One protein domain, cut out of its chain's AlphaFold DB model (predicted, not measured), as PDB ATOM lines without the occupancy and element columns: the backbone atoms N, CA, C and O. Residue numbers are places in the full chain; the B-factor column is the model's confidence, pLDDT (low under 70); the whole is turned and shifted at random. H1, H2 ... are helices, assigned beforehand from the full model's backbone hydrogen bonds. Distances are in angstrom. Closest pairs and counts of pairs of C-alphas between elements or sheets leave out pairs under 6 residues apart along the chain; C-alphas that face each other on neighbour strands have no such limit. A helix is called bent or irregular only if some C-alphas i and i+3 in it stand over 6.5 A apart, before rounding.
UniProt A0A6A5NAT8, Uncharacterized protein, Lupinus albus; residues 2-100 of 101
ATOM      1  N   LYS A   2      15.384  11.557  30.928       77.75
ATOM      2  CA  LYS A   2      14.300  10.611  30.545       77.75
ATOM      3  C   LYS A   2      13.295  10.258  31.654       77.75
ATOM      4  O   LYS A   2      12.099  10.212  31.388       77.75
ATOM      5  N   LEU A   3      13.762  10.055  32.892       82.25
ATOM      6  CA  LEU A   3      12.901   9.717  34.036       82.25
ATOM      7  C   LEU A   3      11.842  10.797  34.307       82.25
ATOM      8  O   LEU A   3      10.686  10.472  34.565       82.25
ATOM      9  N   PHE A   4      12.227  12.071  34.203       82.94
ATOM     10  CA  PHE A   4      11.322  13.201  34.397       82.94
ATOM     11  C   PHE A   4      10.189  13.159  33.370       82.94
ATOM     12  O   PHE A   4       9.023  13.147  33.746       82.94
ATOM     13  N   VAL A   5      10.508  12.994  32.083       83.81
ATOM     14  CA  VAL A   5       9.493  12.868  31.023       83.81
ATOM     15  C   VAL A   5       8.594  11.647  31.243       83.81
ATOM     16  O   VAL A   5       7.378  11.751  31.105       83.81
ATOM     17  N   THR A   6       9.138  10.501  31.666       84.88
ATOM     18  CA  THR A   6       8.323   9.319  32.005       84.88
ATOM     19  C   THR A   6       7.308   9.607  33.119       84.88
ATOM     20  O   THR A   6       6.172   9.130  33.054       84.88
ATOM     21  N   MET A   7       7.664  10.416  34.119       85.00
ATOM     22  CA  MET A   7       6.728  10.836  35.170       85.00
ATOM     23  C   MET A   7       5.608  11.748  34.637       85.00
ATOM     24  O   MET A   7       4.466  11.622  35.077       85.00
ATOM     25  N   PHE A   8       5.894  12.618  33.661       79.31
ATOM     26  CA  PHE A   8       4.854  13.394  32.965       79.31
ATOM     27  C   PHE A   8       3.890  12.466  32.207       79.31
ATOM     28  O   PHE A   8       2.671  12.559  32.355       79.31
ATOM     29  N   LEU A   9       4.431  11.515  31.442       80.31
ATOM     30  CA  LEU A   9       3.647  10.614  30.591       80.31
ATOM     31  C   LEU A   9       2.787   9.620  31.375       80.31
ATOM     32  O   LEU A   9       1.669   9.320  30.964       80.31
ATOM     33  N   SER A  10       3.280   9.135  32.514       83.56
ATOM     34  CA  SER A  10       2.543   8.220  33.395       83.56
ATOM     35  C   SER A  10       1.458   8.909  34.226       83.56
ATOM     36  O   SER A  10       0.768   8.243  34.997       83.56
ATOM     37  N   THR A  11       1.275  10.230  34.082       72.75
ATOM     38  CA  THR A  11       0.336  11.055  34.868       72.75
ATOM     39  C   THR A  11       0.532  10.959  36.385       72.75
ATOM     40  O   THR A  11      -0.322  11.389  37.152       72.75
ATOM     41  N   SER A  12       1.672  10.430  36.843       75.62
ATOM     42  CA  SER A  12       1.967  10.252  38.268       75.62
ATOM     43  C   SER A  12       2.398  11.556  38.947       75.62
ATOM     44  O   SER A  12       2.586  11.600  40.162       75.62
ATOM     45  N   MET A  13       2.601  12.618  38.164       78.06
ATOM     46  CA  MET A  13       3.092  13.903  38.635       78.06
ATOM     47  C   MET A  13       1.934  14.862  38.936       78.06
ATOM     48  O   MET A  13       1.420  15.545  38.055       78.06
ATOM     49  N   ASN A  14       1.558  14.958  40.214       76.06
ATOM     50  CA  ASN A  14       0.469  15.837  40.665       76.06
ATOM     51  C   ASN A  14       0.825  17.338  40.637       76.06
ATOM     52  O   ASN A  14      -0.073  18.177  40.655       76.06
ATOM     53  N   ARG A  15       2.120  17.695  40.661       84.94
ATOM     54  CA  ARG A  15       2.610  19.087  40.746       84.94
ATOM     55  C   ARG A  15       3.860  19.315  39.885       84.94
ATOM     56  O   ARG A  15       4.955  19.450  40.428       84.94
ATOM     57  N   PRO A  16       3.720  19.363  38.552       86.88
ATOM     58  CA  PRO A  16       4.861  19.394  37.639       86.88
ATOM     59  C   PRO A  16       5.785  20.595  37.820       86.88
ATOM     60  O   PRO A  16       6.999  20.446  37.733       86.88
ATOM     61  N   LYS A  17       5.231  21.762  38.164       89.62
ATOM     62  CA  LYS A  17       6.027  22.954  38.471       89.62
ATOM     63  C   LYS A  17       6.921  22.768  39.701       89.62
ATOM     64  O   LYS A  17       8.096  23.078  39.629       89.62
ATOM     65  N   ASN A  18       6.394  22.230  40.804       90.44
ATOM     66  CA  ASN A  18       7.189  22.016  42.018       90.44
ATOM     67  C   ASN A  18       8.351  21.056  41.763       90.44
ATOM     68  O   ASN A  18       9.473  21.329  42.170       90.44
ATOM     69  N   VAL A  19       8.084  19.955  41.053       89.38
ATOM     70  CA  VAL A  19       9.143  19.003  40.701       89.38
ATOM     71  C   VAL A  19      10.170  19.680  39.794       89.38
ATOM     72  O   VAL A  19      11.361  19.511  40.016       89.38
ATOM     73  N   TRP A  20       9.743  20.482  38.812       92.00
ATOM     74  CA  TRP A  20      10.654  21.287  37.994       92.00
ATOM     75  C   TRP A  20      11.522  22.228  38.844       92.00
ATOM     76  O   TRP A  20      12.743  22.155  38.752       92.00
ATOM     77  N   ASP A  21      10.917  23.047  39.705       92.12
ATOM     78  CA  ASP A  21      11.615  24.037  40.537       92.12
ATOM     79  C   ASP A  21      12.676  23.380  41.447       92.12
ATOM     80  O   ASP A  21      13.727  23.969  41.692       92.12
ATOM     81  N   GLU A  22      12.441  22.139  41.892       90.75
ATOM     82  CA  GLU A  22      13.373  21.364  42.724       90.75
ATOM     83  C   GLU A  22      14.426  20.569  41.930       90.75
ATOM     84  O   GLU A  22      15.463  20.202  42.484       90.75
ATOM     85  N   THR A  23      14.179  20.260  40.651       90.88
ATOM     86  CA  THR A  23      15.009  19.299  39.895       90.88
ATOM     87  C   THR A  23      15.673  19.860  38.643       90.88
ATOM     88  O   THR A  23      16.571  19.206  38.115       90.88
ATOM     89  N   TRP A  24      15.304  21.055  38.172       92.06
ATOM     90  CA  TRP A  24      15.803  21.597  36.902       92.06
ATOM     91  C   TRP A  24      17.331  21.685  36.836       92.06
ATOM     92  O   TRP A  24      17.893  21.442  35.774       92.06
ATOM     93  N   GLN A  25      18.003  21.960  37.961       92.06
ATOM     94  CA  GLN A  25      19.468  22.022  38.033       92.06
ATOM     95  C   GLN A  25      20.084  20.680  37.624       92.06
ATOM     96  O   GLN A  25      20.858  20.625  36.672       92.06
ATOM     97  N   TRP A  26      19.621  19.591  38.242       90.81
ATOM     98  CA  TRP A  26      20.027  18.223  37.912       90.81
ATOM     99  C   TRP A  26      19.661  17.824  36.481       90.81
ATOM    100  O   TRP A  26      20.388  17.083  35.826       90.81
ATOM    101  N   LEU A  27      18.517  18.297  35.977       89.50
ATOM    102  CA  LEU A  27      18.111  18.043  34.594       89.50
ATOM    103  C   LEU A  27      19.017  18.774  33.595       89.50
ATOM    104  O   LEU A  27      19.292  18.235  32.525       89.50
ATOM    105  N   SER A  28      19.498  19.964  33.956       91.00
ATOM    106  CA  SER A  28      20.358  20.797  33.117       91.00
ATOM    107  C   SER A  28      21.833  20.385  33.112       91.00
ATOM    108  O   SER A  28      22.584  20.856  32.258       91.00
ATOM    109  N   ASP A  29      22.256  19.471  33.994       90.44
ATOM    110  CA  ASP A  29      23.636  18.966  34.037       90.44
ATOM    111  C   ASP A  29      24.060  18.337  32.700       90.44
ATOM    112  O   ASP A  29      25.168  18.578  32.211       90.44
ATOM    113  N   GLU A  30      23.159  17.574  32.066       85.12
ATOM    114  CA  GLU A  30      23.375  16.978  30.739       85.12
ATOM    115  C   GLU A  30      23.576  18.072  29.670       85.12
ATOM    116  O   GLU A  30      24.460  17.957  28.814       85.12
ATOM    117  N   ILE A  31      22.820  19.171  29.753       86.94
ATOM    118  CA  ILE A  31      22.934  20.318  28.843       86.94
ATOM    119  C   ILE A  31      24.267  21.045  29.040       86.94
ATOM    120  O   ILE A  31      24.985  21.289  28.071       86.94
ATOM    121  N   LEU A  32      24.637  21.355  30.286       88.06
ATOM    122  CA  LEU A  32      25.892  22.041  30.593       88.06
ATOM    123  C   LEU A  32      27.104  21.207  30.165       88.06
ATOM    124  O   LEU A  32      28.041  21.737  29.571       88.06
ATOM    125  N   SER A  33      27.074  19.899  30.432       88.75
ATOM    126  CA  SER A  33      28.114  18.967  29.991       88.75
ATOM    127  C   SER A  33      28.253  18.964  28.470       88.75
ATOM    128  O   SER A  33      29.366  19.020  27.949       88.75
ATOM    129  N   THR A  34      27.132  18.930  27.752       85.38
ATOM    130  CA  THR A  34      27.116  18.968  26.285       85.38
ATOM    131  C   THR A  34      27.724  20.277  25.783       85.38
ATOM    132  O   THR A  34      28.673  20.262  25.004       85.38
ATOM    133  N   GLN A  35      27.295  21.417  26.327       83.62
ATOM    134  CA  GLN A  35      27.817  22.724  25.936       83.62
ATOM    135  C   GLN A  35      29.328  22.871  26.188       83.62
ATOM    136  O   GLN A  35      30.042  23.444  25.360       83.62
ATOM    137  N   ARG A  36      29.840  22.355  27.313       88.75
ATOM    138  CA  ARG A  36      31.283  22.337  27.619       88.75
ATOM    139  C   ARG A  36      32.077  21.547  26.588       88.75
ATOM    140  O   ARG A  36      33.156  21.985  26.195       88.75
ATOM    141  N   ASN A  37      31.534  20.417  26.140       85.88
ATOM    142  CA  ASN A  37      32.171  19.586  25.126       85.88
ATOM    143  C   ASN A  37      32.205  20.298  23.770       85.88
ATOM    144  O   ASN A  37      33.272  20.389  23.169       85.88
ATOM    145  N   ILE A  38      31.084  20.884  23.343       80.94
ATOM    146  CA  ILE A  38      30.979  21.571  22.045       80.94
ATOM    147  C   ILE A  38      31.878  22.805  21.984       80.94
ATOM    148  O   ILE A  38      32.568  23.048  20.998       80.94
ATOM    149  N   SER A  39      31.892  23.586  23.062       80.88
ATOM    150  CA  SER A  39      32.720  24.792  23.165       80.88
ATOM    151  C   SER A  39      34.193  24.502  23.475       80.88
ATOM    152  O   SER A  39      34.994  25.435  23.529       80.88
ATOM    153  N   ASN A  40      34.550  23.231  23.708       86.38
ATOM    154  CA  ASN A  40      35.845  22.802  24.240       86.38
ATOM    155  C   ASN A  40      36.292  23.628  25.467       86.38
ATOM    156  O   ASN A  40      37.471  23.932  25.650       86.38
ATOM    157  N   ASN A  41      35.332  24.025  26.306       87.44
ATOM    158  CA  ASN A  41      35.556  24.852  27.483       87.44
ATOM    159  C   ASN A  41      34.963  24.169  28.714       87.44
ATOM    160  O   ASN A  41      33.810  24.388  29.076       87.44
ATOM    161  N   GLN A  42      35.783  23.382  29.405       90.00
ATOM    162  CA  GLN A  42      35.372  22.681  30.627       90.00
ATOM    163  C   GLN A  42      35.052  23.633  31.794       90.00
ATOM    164  O   GLN A  42      34.320  23.265  32.709       90.00
ATOM    165  N   GLY A  43      35.559  24.871  31.752       90.94
ATOM    166  CA  GLY A  43      35.289  25.915  32.741       90.94
ATOM    167  C   GLY A  43      34.029  26.735  32.461       90.94
ATOM    168  O   GLY A  43      33.774  27.698  33.180       90.94
ATOM    169  N   LEU A  44      33.252  26.398  31.424       85.88
ATOM    170  CA  LEU A  44      32.042  27.137  31.086       85.88
ATOM    171  C   LEU A  44      31.033  27.081  32.240       85.88
ATOM    172  O   LEU A  44      30.703  26.003  32.752       85.88
ATOM    173  N   VAL A  45      30.534  28.256  32.612       89.44
ATOM    174  CA  VAL A  45      29.439  28.455  33.561       89.44
ATOM    175  C   VAL A  45      28.356  29.229  32.826       89.44
ATOM    176  O   VAL A  45      28.634  30.267  32.228       89.44
ATOM    177  N   LEU A  46      27.142  28.693  32.847       86.00
ATOM    178  CA  LEU A  46      25.963  29.293  32.236       86.00
ATOM    179  C   LEU A  46      25.036  29.814  33.331       86.00
ATOM    180  O   LEU A  46      25.047  29.299  34.450       86.00
ATOM    181  N   THR A  47      24.244  30.830  33.010       89.44
ATOM    182  CA  THR A  47      23.199  31.313  33.917       89.44
ATOM    183  C   THR A  47      22.041  30.320  34.000       89.44
ATOM    184  O   THR A  47      21.839  29.501  33.100       89.44
ATOM    185  N   ASP A  48      21.230  30.435  35.052       90.81
ATOM    186  CA  ASP A  48      20.014  29.636  35.215       90.81
ATOM    187  C   ASP A  48      19.113  29.721  33.977       90.81
ATOM    188  O   ASP A  48      18.636  28.704  33.497       90.81
ATOM    189  N   GLU A  49      18.931  30.906  33.392       85.62
ATOM    190  CA  GLU A  49      18.124  31.088  32.178       85.62
ATOM    191  C   GLU A  49      18.725  30.363  30.961       85.62
ATOM    192  O   GLU A  49      18.012  29.682  30.218       85.62
ATOM    193  N   GLN A  50      20.052  30.443  30.803       84.19
ATOM    194  CA  GLN A  50      20.795  29.757  29.744       84.19
ATOM    195  C   GLN A  50      20.783  28.230  29.891       84.19
ATOM    196  O   GLN A  50      21.057  27.536  28.918       84.19
ATOM    197  N   LEU A  51      20.456  27.701  31.073       88.50
ATOM    198  CA  LEU A  51      20.315  26.268  31.341       88.50
ATOM    199  C   LEU A  51      18.857  25.807  31.293       88.50
ATOM    200  O   LEU A  51      18.539  24.782  30.685       88.50
ATOM    201  N   GLN A  52      17.953  26.562  31.907       90.50
ATOM    202  CA  GLN A  52      16.537  26.229  32.003       90.50
ATOM    203  C   GLN A  52      15.883  26.200  30.629       90.50
ATOM    204  O   GLN A  52      15.181  25.240  30.322       90.50
ATOM    205  N   ASN A  53      16.137  27.200  29.780       88.94
ATOM    206  CA  ASN A  53      15.504  27.267  28.468       88.94
ATOM    207  C   ASN A  53      15.819  26.051  27.569       88.94
ATOM    208  O   ASN A  53      14.881  25.399  27.102       88.94
ATOM    209  N   PRO A  54      17.096  25.673  27.350       85.81
ATOM    210  CA  PRO A  54      17.409  24.473  26.574       85.81
ATOM    211  C   PRO A  54      16.941  23.177  27.242       85.81
ATOM    212  O   PRO A  54      16.521  22.256  26.544       85.81
ATOM    213  N   THR A  55      16.939  23.109  28.576       90.44
ATOM    214  CA  THR A  55      16.394  21.950  29.300       90.44
ATOM    215  C   THR A  55      14.890  21.801  29.044       90.44
ATOM    216  O   THR A  55      14.419  20.710  28.733       90.44
ATOM    217  N   LEU A  56      14.123  22.893  29.108       91.31
ATOM    218  CA  LEU A  56      12.689  22.894  28.801       91.31
ATOM    219  C   LEU A  56      12.411  22.520  27.344       91.31
ATOM    220  O   LEU A  56      11.466  21.782  27.077       91.31
ATOM    221  N   LEU A  57      13.244  22.986  26.411       88.19
ATOM    222  CA  LEU A  57      13.131  22.636  24.997       88.19
ATOM    223  C   LEU A  57      13.324  21.132  24.766       88.19
ATOM    224  O   LEU A  57      12.578  20.519  24.008       88.19
ATOM    225  N   GLU A  58      14.306  20.528  25.428       88.00
ATOM    226  CA  GLU A  58      14.553  19.094  25.311       88.00
ATOM    227  C   GLU A  58      13.435  18.265  25.977       88.00
ATOM    228  O   GLU A  58      13.021  17.240  25.436       88.00
ATOM    229  N   ILE A  59      12.849  18.740  27.088       89.25
ATOM    230  CA  ILE A  59      11.637  18.127  27.666       89.25
ATOM    231  C   ILE A  59      10.461  18.207  26.684       89.25
ATOM    232  O   ILE A  59       9.783  17.199  26.486       89.25
ATOM    233  N   GLU A  60      10.225  19.372  26.067       90.00
ATOM    234  CA  GLU A  60       9.142  19.568  25.096       90.00
ATOM    235  C   GLU A  60       9.261  18.577  23.938       90.00
ATOM    236  O   GLU A  60       8.314  17.846  23.670       90.00
ATOM    237  N   LYS A  61      10.446  18.450  23.328       86.19
ATOM    238  CA  LYS A  61      10.682  17.479  22.245       86.19
ATOM    239  C   LYS A  61      10.359  16.047  22.668       86.19
ATOM    240  O   LYS A  61       9.709  15.304  21.935       86.19
ATOM    241  N   LEU A  62      10.808  15.632  23.854       88.12
ATOM    242  CA  LEU A  62      10.550  14.282  24.361       88.12
ATOM    243  C   LEU A  62       9.053  14.037  24.628       88.12
ATOM    244  O   LEU A  62       8.567  12.915  24.445       88.12
ATOM    245  N   LEU A  63       8.309  15.068  25.037       89.31
ATOM    246  CA  LEU A  63       6.853  15.015  25.163       89.31
ATOM    247  C   LEU A  63       6.167  14.969  23.793       89.31
ATOM    248  O   LEU A  63       5.258  14.156  23.611       89.31
ATOM    249  N   GLU A  64       6.629  15.755  22.819       89.31
ATOM    250  CA  GLU A  64       6.091  15.794  21.454       89.31
ATOM    251  C   GLU A  64       6.219  14.435  20.756       89.31
ATOM    252  O   GLU A  64       5.271  13.982  20.106       89.31
ATOM    253  N   LEU A  65       7.327  13.713  20.979       88.44
ATOM    254  CA  LEU A  65       7.497  12.320  20.530       88.44
ATOM    255  C   LEU A  65       6.394  11.385  21.056       88.44
ATOM    256  O   LEU A  65       6.083  10.368  20.438       88.44
ATOM    257  N   ASN A  66       5.774  11.742  22.180       86.38
ATOM    258  CA  ASN A  66       4.668  11.027  22.806       86.38
ATOM    259  C   ASN A  66       3.314  11.733  22.606       86.38
ATOM    260  O   ASN A  66       2.343  11.398  23.287       86.38
ATOM    261  N   ARG A  67       3.224  12.679  21.658       90.94
ATOM    262  CA  ARG A  67       2.022  13.476  21.340       90.94
ATOM    263  C   ARG A  67       1.490  14.282  22.529       90.94
ATOM    264  O   ARG A  67       0.280  14.448  22.679       90.94
ATOM    265  N   ARG A  68       2.393  14.740  23.390       91.31
ATOM    266  CA  ARG A  68       2.113  15.614  24.532       91.31
ATOM    267  C   ARG A  68       2.927  16.892  24.393       91.31
ATOM    268  O   ARG A  68       3.865  16.944  23.608       91.31
ATOM    269  N   SER A  69       2.582  17.903  25.171       91.81
ATOM    270  CA  SER A  69       3.330  19.159  25.253       91.81
ATOM    271  C   SER A  69       3.402  19.610  26.706       91.81
ATOM    272  O   SER A  69       2.519  19.295  27.501       91.81
ATOM    273  N   LEU A  70       4.406  20.405  27.063       91.56
ATOM    274  CA  LEU A  70       4.445  21.157  28.317       91.56
ATOM    275  C   LEU A  70       3.200  22.035  28.491       91.56
ATOM    276  O   LEU A  70       2.769  22.265  29.619       91.56
ATOM    277  N   LYS A  71       2.556  22.440  27.389       91.00
ATOM    278  CA  LYS A  71       1.264  23.144  27.403       91.00
ATOM    279  C   LYS A  71       0.128  22.323  28.022       91.00
ATOM    280  O   LYS A  71      -0.835  22.915  28.500       91.00
ATOM    281  N   ASP A  72       0.248  20.995  28.064       89.75
ATOM    282  CA  ASP A  72      -0.736  20.112  28.704       89.75
ATOM    283  C   ASP A  72      -0.647  20.141  30.241       89.75
ATOM    284  O   ASP A  72      -1.494  19.554  30.918       89.75
ATOM    285  N   TYR A  73       0.379  20.786  30.809       87.25
ATOM    286  CA  TYR A  73       0.676  20.779  32.240       87.25
ATOM    287  C   TYR A  73       0.616  22.210  32.789       87.25
ATOM    288  O   TYR A  73       1.586  22.966  32.679       87.25
ATOM    289  N   PRO A  74      -0.513  22.609  33.405       82.19
ATOM    290  CA  PRO A  74      -0.679  23.953  33.940       82.19
ATOM    291  C   PRO A  74       0.461  24.348  34.887       82.19
ATOM    292  O   PRO A  74       0.935  23.539  35.686       82.19
ATOM    293  N   CYS A  75       0.876  25.614  34.809       87.00
ATOM    294  CA  CYS A  75       1.929  26.233  35.628       87.00
ATOM    295  C   CYS A  75       3.376  25.784  35.343       87.00
ATOM    296  O   CYS A  75       4.297  26.362  35.931       87.00
ATOM    297  N   MET A  76       3.599  24.814  34.452       90.44
ATOM    298  CA  MET A  76       4.940  24.469  33.979       90.44
ATOM    299  C   MET A  76       5.470  25.616  33.091       90.44
ATOM    300  O   MET A  76       4.722  26.100  32.234       90.44
ATOM    301  N   PRO A  77       6.700  26.123  33.298       91.06
ATOM    302  CA  PRO A  77       7.313  27.044  32.345       91.06
ATOM    303  C   PRO A  77       7.424  26.420  30.946       91.06
ATOM    304  O   PRO A  77       7.686  25.233  30.788       91.06
ATOM    305  N   TYR A  78       7.232  27.240  29.918       89.81
ATOM    306  CA  TYR A  78       7.406  26.830  28.526       89.81
ATOM    307  C   TYR A  78       8.713  27.429  27.995       89.81
ATOM    308  O   TYR A  78       9.021  28.569  28.364       89.81
ATOM    309  N   PRO A  79       9.483  26.713  27.156       87.44
ATOM    310  CA  PRO A  79      10.711  27.261  26.595       87.44
ATOM    311  C   PRO A  79      10.424  28.563  25.837       87.44
ATOM    312  O   PRO A  79       9.506  28.644  25.014       87.44
ATOM    313  N   MET A  80      11.213  29.598  26.117       81.88
ATOM    314  CA  MET A  80      11.210  30.826  25.339       81.88
ATOM    315  C   MET A  80      11.756  30.528  23.942       81.88
ATOM    316  O   MET A  80      12.847  29.970  23.784       81.88
ATOM    317  N   ILE A  81      11.005  30.936  22.918       66.69
ATOM    318  CA  ILE A  81      11.485  30.945  21.536       66.69
ATOM    319  C   ILE A  81      12.462  32.115  21.423       66.69
ATOM    320  O   ILE A  81      12.073  33.249  21.145       66.69
ATOM    321  N   VAL A  82      13.733  31.855  21.718       55.31
ATOM    322  CA  VAL A  82      14.798  32.835  21.526       55.31
ATOM    323  C   VAL A  82      15.133  32.829  20.035       55.31
ATOM    324  O   VAL A  82      15.677  31.856  19.524       55.31
ATOM    325  N   ASN A  83      14.779  33.905  19.329       50.25
ATOM    326  CA  ASN A  83      15.072  34.083  17.900       50.25
ATOM    327  C   ASN A  83      16.560  34.371  17.609       50.25
ATOM    328  O   ASN A  83      16.901  34.675  16.466       50.25
ATOM    329  N   ASP A  84      17.451  34.267  18.599       45.00
ATOM    330  CA  ASP A  84      18.884  34.418  18.373       45.00
ATOM    331  C   ASP A  84      19.519  33.092  17.959       45.00
ATOM    332  O   ASP A  84      19.648  32.128  18.721       45.00
ATOM    333  N   SER A  85      19.953  33.113  16.703       48.34
ATOM    334  CA  SER A  85      20.732  32.120  15.966       48.34
ATOM    335  C   SER A  85      21.881  31.475  16.768       48.34
ATOM    336  O   SER A  85      22.305  30.373  16.445       48.34
ATOM    337  N   GLU A  86      22.380  32.071  17.852       44.91
ATOM    338  CA  GLU A  86      23.498  31.505  18.625       44.91
ATOM    339  C   GLU A  86      23.096  30.443  19.664       44.91
ATOM    340  O   GLU A  86      23.812  29.453  19.813       44.91
ATOM    341  N   ALA A  87      21.945  30.569  20.336       47.12
ATOM    342  CA  ALA A  87      21.502  29.563  21.316       47.12
ATOM    343  C   ALA A  87      20.863  28.337  20.640       47.12
ATOM    344  O   ALA A  87      20.935  27.215  21.145       47.12
ATOM    345  N   PHE A  88      20.262  28.546  19.466       49.00
ATOM    346  CA  PHE A  88      19.616  27.495  18.686       49.00
ATOM    347  C   PHE A  88      20.636  26.584  17.988       49.00
ATOM    348  O   PHE A  88      20.411  25.378  17.884       49.00
ATOM    349  N   ASN A  89      21.782  27.118  17.556       50.22
ATOM    350  CA  ASN A  89      22.727  26.376  16.715       50.22
ATOM    351  C   ASN A  89      23.575  25.337  17.461       50.22
ATOM    352  O   ASN A  89      24.077  24.415  16.828       50.22
ATOM    353  N   ILE A  90      23.725  25.414  18.784       53.28
ATOM    354  CA  ILE A  90      24.641  24.492  19.473       53.28
ATOM    355  C   ILE A  90      23.964  23.156  19.821       53.28
ATOM    356  O   ILE A  90      24.539  22.097  19.592       53.28
ATOM    357  N   LEU A  91      22.702  23.171  20.261       52.06
ATOM    358  CA  LEU A  91      21.979  21.940  20.617       52.06
ATOM    359  C   LEU A  91      21.224  21.304  19.443       52.06
ATOM    360  O   LEU A  91      20.931  20.111  19.478       52.06
ATOM    361  N   THR A  92      20.885  22.067  18.399       53.59
ATOM    362  CA  THR A  92      20.170  21.501  17.242       53.59
ATOM    363  C   THR A  92      21.107  20.820  16.255       53.59
ATOM    364  O   THR A  92      20.741  19.773  15.731       53.59
ATOM    365  N   LEU A  93      22.321  21.336  16.030       50.22
ATOM    366  CA  LEU A  93      23.208  20.769  15.010       50.22
ATOM    367  C   LEU A  93      23.822  19.428  15.424       50.22
ATOM    368  O   LEU A  93      23.880  18.516  14.602       50.22
ATOM    369  N   GLU A  94      24.211  19.254  16.688       52.28
ATOM    370  CA  GLU A  94      24.703  17.949  17.150       52.28
ATOM    371  C   GLU A  94      23.590  16.902  17.236       52.28
ATOM    372  O   GLU A  94      23.787  15.752  16.843       52.28
ATOM    373  N   PHE A  95      22.390  17.304  17.662       50.91
ATOM    374  CA  PHE A  95      21.237  16.410  17.723       50.91
ATOM    375  C   PHE A  95      20.775  15.967  16.325       50.91
ATOM    376  O   PHE A  95      20.551  14.775  16.110       50.91
ATOM    377  N   LEU A  96      20.714  16.883  15.348       48.06
ATOM    378  CA  LEU A  96      20.418  16.555  13.946       48.06
ATOM    379  C   LEU A  96      21.471  15.617  13.341       48.06
ATOM    380  O   LEU A  96      21.107  14.683  12.631       48.06
ATOM    381  N   ASN A  97      22.753  15.804  13.668       49.19
ATOM    382  CA  ASN A  97      23.816  14.901  13.220       49.19
ATOM    383  C   ASN A  97      23.737  13.515  13.891       49.19
ATOM    384  O   ASN A  97      24.042  12.513  13.252       49.19
ATOM    385  N   SER A  98      23.271  13.435  15.144       47.59
ATOM    386  CA  SER A  98      23.106  12.161  15.868       47.59
ATOM    387  C   SER A  98      21.906  11.321  15.413       47.59
ATOM    388  O   SER A  98      21.893  10.115  15.633       47.59
ATOM    389  N   LEU A  99      20.908  11.940  14.769       41.34
ATOM    390  CA  LEU A  99      19.744  11.258  14.187       41.34
ATOM    391  C   LEU A  99      19.940  10.889  12.705       41.34
ATOM    392  O   LEU A  99      19.097  10.200  12.134       41.34
ATOM    393  N   ALA A 100      21.024  11.357  12.079       40.31
ATOM    394  CA  ALA A 100      21.346  11.119  10.671       40.31
ATOM    395  C   ALA A 100      22.320   9.942  10.443       40.31
ATOM    396  O   ALA A 100      22.801   9.764   9.322       40.31
TER     397      ALA A 100
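This is residues 2 to 100 of the 101 residues of an uncharacterized protein of Lupinus albus (UniProt A0A6A5NAT8). A long kinked helix, H2, is crossed by a second helix, H3; the short H1 packs on residues 59 to 63 of H3, and H4 lies toward the other end of H2, with residues 95 to 100, of which 95 to 98 belong to H4, sticking out. The printed part has 99 residues with four named helices, in the order H1, H2, H3, H4, and no named strand: class all helix. It is compact, with a radius of gyration of the C-alphas of 13.8 A and spans of 39 by 30 by 25 A.

Find C-alpha 2 at (14.300, 10.611, 30.545), where H1, residues 2 to 9, begins. H2, residues 16 to 38, measures 30.5 A; it has a kink of 60 degrees near residue 23 and is irregular, with C-alphas 22 and 25 7.7 A apart. H3, residues 48 to 64, starts at C-alpha 48 (20.014, 29.636, 35.215) and measures 24.0 A. H4, residues 85 to 98, measures 20.1 A and ends at C-alpha 98 (23.106, 12.161, 15.868); it is neither bent nor irregular, but only just: C-alphas 88 and 91 are 6.3 A apart.

Helix packing is mostly crossed, with no touching pair at a shallow tilt. H1 touches H3, with residues 59 to 63 of H3 alone, at a steep tilt of 59 degrees, the same way; the closest C-alphas, of Val 5 and Ile 59, are 6.6 A apart. Look next at Ser 28 and Thr 55, the closest C-alphas of H2 and H3, 5.6 A apart: residues 24 to 32 touch residues 51 to 55, about perpendicular at 78 degrees. H2, with residues 35 to 38, only just touches residues 90 to 91 of H4, with 3 pairs of C-alphas within 8 A, the closest Gln 35 and Ile 90 at 7.4 A. H1 and H4 are apart. In H1 every O i to N i+4 pair is within hydrogen-bond range; H2 has 15 of 19, H3 12 of 13 and H4 5 of 10.

The C-alphas farthest apart, of Asn 14 and Asn 40, are 39.6 A apart. The printed part has no cut, and the link from H3 to H4, 20 residues, is long. Read the B-factor column: residues 81 to 100 are under 70.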